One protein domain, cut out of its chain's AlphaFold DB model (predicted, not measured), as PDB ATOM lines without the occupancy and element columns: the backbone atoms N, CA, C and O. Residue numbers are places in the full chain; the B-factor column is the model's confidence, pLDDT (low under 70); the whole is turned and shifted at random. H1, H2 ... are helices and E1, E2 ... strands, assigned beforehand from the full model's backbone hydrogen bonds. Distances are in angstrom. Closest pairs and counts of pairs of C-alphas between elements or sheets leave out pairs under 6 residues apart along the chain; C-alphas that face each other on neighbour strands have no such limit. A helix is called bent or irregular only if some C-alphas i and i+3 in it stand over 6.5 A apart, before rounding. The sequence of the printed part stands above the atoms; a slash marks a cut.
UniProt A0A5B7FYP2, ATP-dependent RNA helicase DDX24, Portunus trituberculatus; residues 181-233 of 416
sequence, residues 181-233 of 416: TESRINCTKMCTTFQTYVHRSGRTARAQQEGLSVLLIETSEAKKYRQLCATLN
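Overview. This is residues 181 to 233 of the 416 residues of the protein "ATP-dependent RNA helicase DDX24" of Portunus trituberculatus (UniProt A0A5B7FYP2). A narrow ribbon of two parallel strands, E1 and E2, runs along the longest axis, and the two helices make an open triangle with E2. H2 leaves the last residue of E2 after a single residue and folds back, the first residue of H1 lies near the far part of H2, and the last residue of H1 comes back near E2, while the loop of residues 202 to 210 reaches to one end of the length. The printed part has 53 residues, with two named helices and two named strands in the order E1, H1, E2, H2; the sheet's order is E1, E2, all parallel, and the class is mixed, helices and strands. The whole is only just compact, close to loose, with a radius of gyration of the C-alphas of 11.4 A, and its outline is elongated, 36 by 21 by 15 A.

Arrangement. Start with the sheet, where E1, residues 181 to 186, and E2, residues 211 to 217, are parallel neighbours with 21 degrees between their directions. Look at C-alphas 184 and 215, which face each other at 4.5 A, and at C-alphas 181 and 212, which face each other at 4.9 A. Between the two strands N 181 and O 211 are within hydrogen-bond range at 2.7 A, and so are N 217 and O 185 at 2.8 A. From E1 go on to H1, residues 194 to 201, and then to E2: these three form a strand-helix-strand unit, two parallel neighbour strands with a helix between them along the chain, and its crossover is left-handed. The closest C-alphas of H1 and E2 are those of Ser 201 and Ser 213, 5.7 A apart. Residues 197 to 201 of H1 make 8 pairs of C-alphas within 10 A with E2 and 2 with E1. Beyond E2, a tight link of 1 residue leads to H2, residues 219 to 231. H1 and H2 are close but not clearly touching, with 2 pairs of C-alphas within 8 A, the closest being those of Phe 194 and Leu 228 at 5.5 A. Their lines are about perpendicular at 88 degrees, though the line of H2 is a rough one. H2 is irregular, with C-alphas 220 and 223 standing 7.5 A apart. In H1 every O i to N i+4 pair is within hydrogen-bond range, and in H2 7 of 9 are.

Along the chain. Find C-alpha 211 at (-37.322, 42.867, 28.847); from there E2 runs 19.4 A to C-alpha 217 at (-56.702, 42.939, 28.462), with x falling along the way. Its neighbour E1 starts at C-alpha 181, at (-40.881, 46.679, 31.650), and covers 16.9 A up to Asn 186. H1 is 10.4 A long, from Phe 194 to Ser 201. H2 is 19.3 A long, from Thr 219 to C-alpha 231 at (-51.756, 39.361, 43.958).

Size, cuts and confidence. Look for the two C-alphas farthest apart at Ala 207 and Ser 220, 35.8 A from each other. The first and last printed C-alphas, Thr 181 and Asn 233, are 16.1 A apart. The printed part has no cut. The links from E1 to H1, with 7 residues, and from H1 to E2, with 9, are short, and no link is long. In the B-factor column you will find a mean pLDDT of 76.2 over the printed part, with residues 187 to 193, in the link from E1 to H1, under 70.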
ATOM      1  N   THR A 181     -39.920  45.646  32.002       80.88
ATOM      2  CA  THR A 181     -40.881  46.679  31.650       80.88
ATOM      3  C   THR A 181     -42.199  46.012  31.284       80.88
ATOM      4  O   THR A 181     -42.268  45.145  30.411       80.88
ATOM      5  N   GLU A 182     -43.278  46.407  31.948       83.06
ATOM      6  CA  GLU A 182     -44.598  45.820  31.744       83.06
ATOM      7  C   GLU A 182     -45.567  46.881  31.256       83.06
ATOM      8  O   GLU A 182     -45.619  47.987  31.787       83.06
ATOM      9  N   SER A 183     -46.374  46.533  30.265       82.50
ATOM     10  CA  SER A 183     -47.413  47.416  29.745       82.50
ATOM     11  C   SER A 183     -48.642  46.630  29.358       82.50
ATOM     12  O   SER A 183     -48.634  45.399  29.316       82.50
ATOM     13  N   ARG A 184     -49.723  47.351  29.085       82.56
ATOM     14  CA  ARG A 184     -50.974  46.750  28.644       82.56
ATOM     15  C   ARG A 184     -51.499  47.369  27.361       82.56
ATOM     16  O   ARG A 184     -51.371  48.570  27.143       82.56
ATOM     17  N   ILE A 185     -52.185  46.558  26.576       79.94
ATOM     18  CA  ILE A 185     -53.068  47.008  25.503       79.94
ATOM     19  C   ILE A 185     -54.452  46.470  25.839       79.94
ATOM     20  O   ILE A 185     -54.611  45.293  26.154       79.94
ATOM     21  N   ASN A 186     -55.472  47.315  25.784       75.19
ATOM     22  CA  ASN A 186     -56.837  46.839  25.972       75.19
ATOM     23  C   ASN A 186     -57.293  46.147  24.670       75.19
ATOM     24  O   ASN A 186     -57.272  46.777  23.616       75.19
ATOM     25  N   CYS A 187     -57.627  44.857  24.723       67.25
ATOM     26  CA  CYS A 187     -57.940  43.988  23.577       67.25
ATOM     27  C   CYS A 187     -58.836  42.816  24.005       67.25
ATOM     28  O   CYS A 187     -58.813  42.412  25.157       67.25
ATOM     29  N   THR A 188     -59.560  42.198  23.077       57.53
ATOM     30  CA  THR A 188     -60.612  41.182  23.308       57.53
ATOM     31  C   THR A 188     -60.180  39.814  23.877       57.53
ATOM     32  O   THR A 188     -60.990  38.890  23.886       57.53
ATOM     33  N   LYS A 189     -58.943  39.619  24.369       52.56
ATOM     34  CA  LYS A 189     -58.548  38.349  25.025       52.56
ATOM     35  C   LYS A 189     -57.315  38.465  25.937       52.56
ATOM     36  O   LYS A 189     -56.270  38.928  25.485       52.56
ATOM     37  N   MET A 190     -57.397  37.948  27.168       53.12
ATOM     38  CA  MET A 190     -56.301  37.830  28.148       53.12
ATOM     39  C   MET A 190     -55.977  36.362  28.488       53.12
ATOM     40  O   MET A 190     -56.743  35.424  28.255       53.12
ATOM     41  N   CYS A 191     -54.805  36.161  29.098       52.78
ATOM     42  CA  CYS A 191     -54.441  34.942  29.821       52.78
ATOM     43  C   CYS A 191     -55.125  34.801  31.184       52.78
ATOM     44  O   CYS A 191     -55.458  35.767  31.864       52.78
ATOM     45  N   THR A 192     -55.287  33.547  31.596       63.12
ATOM     46  CA  THR A 192     -56.299  33.127  32.564       63.12
ATOM     47  C   THR A 192     -55.861  33.161  34.034       63.12
ATOM     48  O   THR A 192     -56.742  33.249  34.889       63.12
ATOM     49  N   THR A 193     -54.556  33.138  34.369       68.00
ATOM     50  CA  THR A 193     -54.083  33.093  35.776       68.00
ATOM     51  C   THR A 193     -52.798  33.891  36.055       68.00
ATOM     52  O   THR A 193     -51.991  34.151  35.161       68.00
ATOM     53  N   PHE A 194     -52.588  34.268  37.326       74.44
ATOM     54  CA  PHE A 194     -51.405  35.020  37.772       74.44
ATOM     55  C   PHE A 194     -50.102  34.216  37.668       74.44
ATOM     56  O   PHE A 194     -49.074  34.765  37.288       74.44
ATOM     57  N   GLN A 195     -50.150  32.929  38.009       70.75
ATOM     58  CA  GLN A 195     -48.985  32.049  38.008       70.75
ATOM     59  C   GLN A 195     -48.458  31.910  36.580       70.75
ATOM     60  O   GLN A 195     -47.290  32.176  36.307       70.75
ATOM     61  N   THR A 196     -49.385  31.699  35.641       75.62
ATOM     62  CA  THR A 196     -49.112  31.764  34.205       75.62
ATOM     63  C   THR A 196     -48.497  33.100  33.792       75.62
ATOM     64  O   THR A 196     -47.573  33.110  32.986       75.62
ATOM     65  N   TYR A 197     -48.987  34.226  34.321       81.56
ATOM     66  CA  TYR A 197     -48.431  35.542  34.008       81.56
ATOM     67  C   TYR A 197     -46.968  35.668  34.446       81.56
ATOM     68  O   TYR A 197     -46.128  35.968  33.607       81.56
ATOM     69  N   VAL A 198     -46.658  35.381  35.716       80.12
ATOM     70  CA  VAL A 198     -45.289  35.456  36.265       80.12
ATOM     71  C   VAL A 198     -44.335  34.551  35.491       80.12
ATOM     72  O   VAL A 198     -43.233  34.962  35.138       80.12
ATOM     73  N   HIS A 199     -44.762  33.328  35.172       76.50
ATOM     74  CA  HIS A 199     -43.928  32.390  34.421       76.50
ATOM     75  C   HIS A 199     -43.704  32.818  32.973       76.50
ATOM     76  O   HIS A 199     -42.619  32.598  32.440       76.50
ATOM     77  N   ARG A 200     -44.709  33.417  32.319       80.00
ATOM     78  CA  ARG A 200     -44.575  33.927  30.946       80.00
ATOM     79  C   ARG A 200     -43.709  35.178  30.901       80.00
ATOM     80  O   ARG A 200     -42.802  35.241  30.079       80.00
ATOM     81  N   SER A 201     -43.948  36.140  31.788       81.69
ATOM     82  CA  SER A 201     -43.169  37.378  31.827       81.69
ATOM     83  C   SER A 201     -41.728  37.137  32.290       81.69
ATOM     84  O   SER A 201     -40.810  37.753  31.762       81.69
ATOM     85  N   GLY A 202     -41.485  36.146  33.155       77.81
ATOM     86  CA  GLY A 202     -40.141  35.691  33.540       77.81
ATOM     87  C   GLY A 202     -39.334  34.982  32.434       77.81
ATOM     88  O   GLY A 202     -38.207  34.530  32.670       77.81
ATOM     89  N   ARG A 203     -39.882  34.837  31.217       76.75
ATOM     90  CA  ARG A 203     -39.122  34.377  30.037       76.75
ATOM     91  C   ARG A 203     -38.248  35.473  29.435       76.75
ATOM     92  O   ARG A 203     -37.281  35.140  28.761       76.75
ATOM     93  N   THR A 204     -38.562  36.736  29.707       81.88
ATOM     94  CA  THR A 204     -37.757  37.896  29.306       81.88
ATOM     95  C   THR A 204     -37.089  38.537  30.532       81.88
ATOM     96  O   THR A 204     -37.247  38.034  31.647       81.88
ATOM     97  N   ALA A 205     -36.314  39.607  30.334       79.62
ATOM     98  CA  ALA A 205     -35.621  40.343  31.398       79.62
ATOM     99  C   ALA A 205     -34.666  39.467  32.251       79.62
ATOM    100  O   ALA A 205     -34.674  39.504  33.485       79.62
ATOM    101  N   ARG A 206     -33.867  38.615  31.591       76.62
ATOM    102  CA  ARG A 206     -32.907  37.683  32.221       76.62
ATOM    103  C   ARG A 206     -31.479  38.229  32.150       76.62
ATOM    104  O   ARG A 206     -31.177  39.029  31.280       76.62
ATOM    105  N   ALA A 207     -30.592  37.769  33.040       74.62
ATOM    106  CA  ALA A 207     -29.160  38.118  33.028       74.62
ATOM    107  C   ALA A 207     -28.882  39.639  32.947       74.62
ATOM    108  O   ALA A 207     -28.052  40.079  32.163       74.62
ATOM    109  N   GLN A 208     -29.615  40.432  33.743       73.25
ATOM    110  CA  GLN A 208     -29.567  41.907  33.765       73.25
ATOM    111  C   GLN A 208     -30.001  42.611  32.469       73.25
ATOM    112  O   GLN A 208     -30.006  43.835  32.428       73.25
ATOM    113  N   GLN A 209     -30.433  41.868  31.449       79.25
ATOM    114  CA  GLN A 209     -31.018  42.454  30.251       79.25
ATOM    115  C   GLN A 209     -32.401  43.025  30.556       79.25
ATOM    116  O   GLN A 209     -33.142  42.505  31.406       79.25
ATOM    117  N   GLU A 210     -32.749  44.087  29.841       81.81
ATOM    118  CA  GLU A 210     -34.100  44.630  29.836       81.81
ATOM    119  C   GLU A 210     -35.047  43.683  29.098       81.81
ATOM    120  O   GLU A 210     -34.660  42.927  28.203       81.81
ATOM    121  N   GLY A 211     -36.310  43.672  29.510       83.06
ATOM    122  CA  GLY A 211     -37.322  42.867  28.847       83.06
ATOM    123  C   GLY A 211     -38.678  43.532  28.875       83.06
ATOM    124  O   GLY A 211     -39.037  44.188  29.847       83.06
ATOM    125  N   LEU A 212     -39.458  43.305  27.823       83.50
ATOM    126  CA  LEU A 212     -40.796  43.856  27.675       83.50
ATOM    127  C   LEU A 212     -41.851  42.750  27.782       83.50
ATOM    128  O   LEU A 212     -41.812  41.767  27.043       83.50
ATOM    129  N   SER A 213     -42.836  42.944  28.657       85.00
ATOM    130  CA  SER A 213     -44.048  42.124  28.724       85.00
ATOM    131  C   SER A 213     -45.276  42.985  28.437       85.00
ATOM    132  O   SER A 213     -45.619  43.874  29.217       85.00
ATOM    133  N   VAL A 214     -45.957  42.704  27.324       84.75
ATOM    134  CA  VAL A 214     -47.190  43.398  26.926       84.75
ATOM    135  C   VAL A 214     -48.395  42.508  27.212       84.75
ATOM    136  O   VAL A 214     -48.496  41.393  26.701       84.75
ATOM    137  N   LEU A 215     -49.320  42.999  28.035       82.62
ATOM    138  CA  LEU A 215     -50.538  42.294  28.413       82.62
ATOM    139  C   LEU A 215     -51.738  42.799  27.607       82.62
ATOM    140  O   LEU A 215     -52.114  43.963  27.709       82.62
ATOM    141  N   LEU A 216     -52.382  41.908  26.857       82.81
ATOM    142  CA  LEU A 216     -53.653  42.193  26.190       82.81
ATOM    143  C   LEU A 216     -54.811  41.968  27.179       82.81
ATOM    144  O   LEU A 216     -54.903  40.885  27.759       82.81
ATOM    145  N   ILE A 217     -55.652  42.978  27.424       78.75
ATOM    146  CA  ILE A 217     -56.702  42.939  28.462       78.75
ATOM    147  C   ILE A 217     -58.073  43.285  27.889       78.75
ATOM    148  O   ILE A 217     -58.284  44.400  27.414       78.75
ATOM    149  N   GLU A 218     -59.042  42.386  28.037       78.56
ATOM    150  CA  GLU A 218     -60.427  42.666  27.656       78.56
ATOM    151  C   GLU A 218     -61.166  43.430  28.765       78.56
ATOM    152  O   GLU A 218     -60.901  43.262  29.961       78.56
ATOM    153  N   THR A 219     -62.161  44.235  28.385       74.31
ATOM    154  CA  THR A 219     -63.069  44.906  29.331       74.31
ATOM    155  C   THR A 219     -63.755  43.914  30.280       74.31
ATOM    156  O   THR A 219     -63.871  44.188  31.480       74.31
ATOM    157  N   SER A 220     -64.122  42.726  29.786       76.56
ATOM    158  CA  SER A 220     -64.711  41.631  30.567       76.56
ATOM    159  C   SER A 220     -63.754  41.096  31.656       76.56
ATOM    160  O   SER A 220     -64.177  40.667  32.737       76.56
ATOM    161  N   GLU A 221     -62.442  41.216  31.433       75.75
ATOM    162  CA  GLU A 221     -61.382  40.622  32.252       75.75
ATOM    163  C   GLU A 221     -60.749  41.605  33.242       75.75
ATOM    164  O   GLU A 221     -59.883  41.231  34.041       75.75
ATOM    165  N   ALA A 222     -61.276  42.830  33.318       77.50
ATOM    166  CA  ALA A 222     -60.871  43.861  34.273       77.50
ATOM    167  C   ALA A 222     -60.821  43.366  35.733       77.50
ATOM    168  O   ALA A 222     -60.037  43.855  36.550       77.50
ATOM    169  N   LYS A 223     -61.681  42.404  36.101       77.69
ATOM    170  CA  LYS A 223     -61.688  41.784  37.439       77.69
ATOM    171  C   LYS A 223     -60.476  40.874  37.658       77.69
ATOM    172  O   LYS A 223     -59.839  40.994  38.704       77.69
ATOM    173  N   LYS A 224     -60.153  40.004  36.693       78.19
ATOM    174  CA  LYS A 224     -58.997  39.091  36.754       78.19
ATOM    175  C   LYS A 224     -57.694  39.884  36.768       78.19
ATOM    176  O   LYS A 224     -56.821  39.622  37.585       78.19
ATOM    177  N   TYR A 225     -57.609  40.923  35.943       81.62
ATOM    178  CA  TYR A 225     -56.472  41.836  35.917       81.62
ATOM    179  C   TYR A 225     -56.257  42.570  37.254       81.62
ATOM    180  O   TYR A 225     -55.139  42.651  37.760       81.62
ATOM    181  N   ARG A 226     -57.326  43.050  37.901       79.50
ATOM    182  CA  ARG A 226     -57.212  43.635  39.249       79.50
ATOM    183  C   ARG A 226     -56.758  42.621  40.290       79.50
ATOM    184  O   ARG A 226     -55.969  42.966  41.164       79.50
ATOM    185  N   GLN A 227     -57.259  41.389  40.206       76.62
ATOM    186  CA  GLN A 227     -56.791  40.304  41.066       76.62
ATOM    187  C   GLN A 227     -55.306  40.033  40.830       76.62
ATOM    188  O   GLN A 227     -54.577  39.931  41.803       76.62
ATOM    189  N   LEU A 228     -54.846  39.996  39.576       80.69
ATOM    190  CA  LEU A 228     -53.432  39.876  39.218       80.69
ATOM    191  C   LEU A 228     -52.589  40.985  39.865       80.69
ATOM    192  O   LEU A 228     -51.630  40.683  40.568       80.69
ATOM    193  N   CYS A 229     -52.976  42.252  39.697       79.81
ATOM    194  CA  CYS A 229     -52.243  43.384  40.271       79.81
ATOM    195  C   CYS A 229     -52.194  43.326  41.804       79.81
ATOM    196  O   CYS A 229     -51.133  43.509  42.394       79.81
ATOM    197  N   ALA A 230     -53.319  43.009  42.454       77.38
ATOM    198  CA  ALA A 230     -53.379  42.865  43.909       77.38
ATOM    199  C   ALA A 230     -52.519  41.692  44.413       77.38
ATOM    200  O   ALA A 230     -51.841  41.805  45.430       77.38
ATOM    201  N   THR A 231     -52.534  40.577  43.686       74.75
ATOM    202  CA  THR A 231     -51.756  39.361  43.958       74.75
ATOM    203  C   THR A 231     -50.254  39.614  43.844       74.75
ATOM    204  O   THR A 231     -49.504  39.160  44.704       74.75
ATOM    205  N   LEU A 232     -49.825  40.396  42.849       76.19
ATOM    206  CA  LEU A 232     -48.433  40.828  42.653       76.19
ATOM    207  C   LEU A 232     -48.041  42.040  43.512       76.19
ATOM    208  O   LEU A 232     -46.978  42.622  43.310       76.19
ATOM    209  N   ASN A 233     -48.903  42.434  44.455       73.88
ATOM    210  CA  ASN A 233     -48.698  43.558  45.362       73.88
ATOM    211  C   ASN A 233     -48.368  44.881  44.637       73.88
ATOM    212  O   ASN A 233     -47.546  45.677  45.091       73.88
TER     213      ASN A 233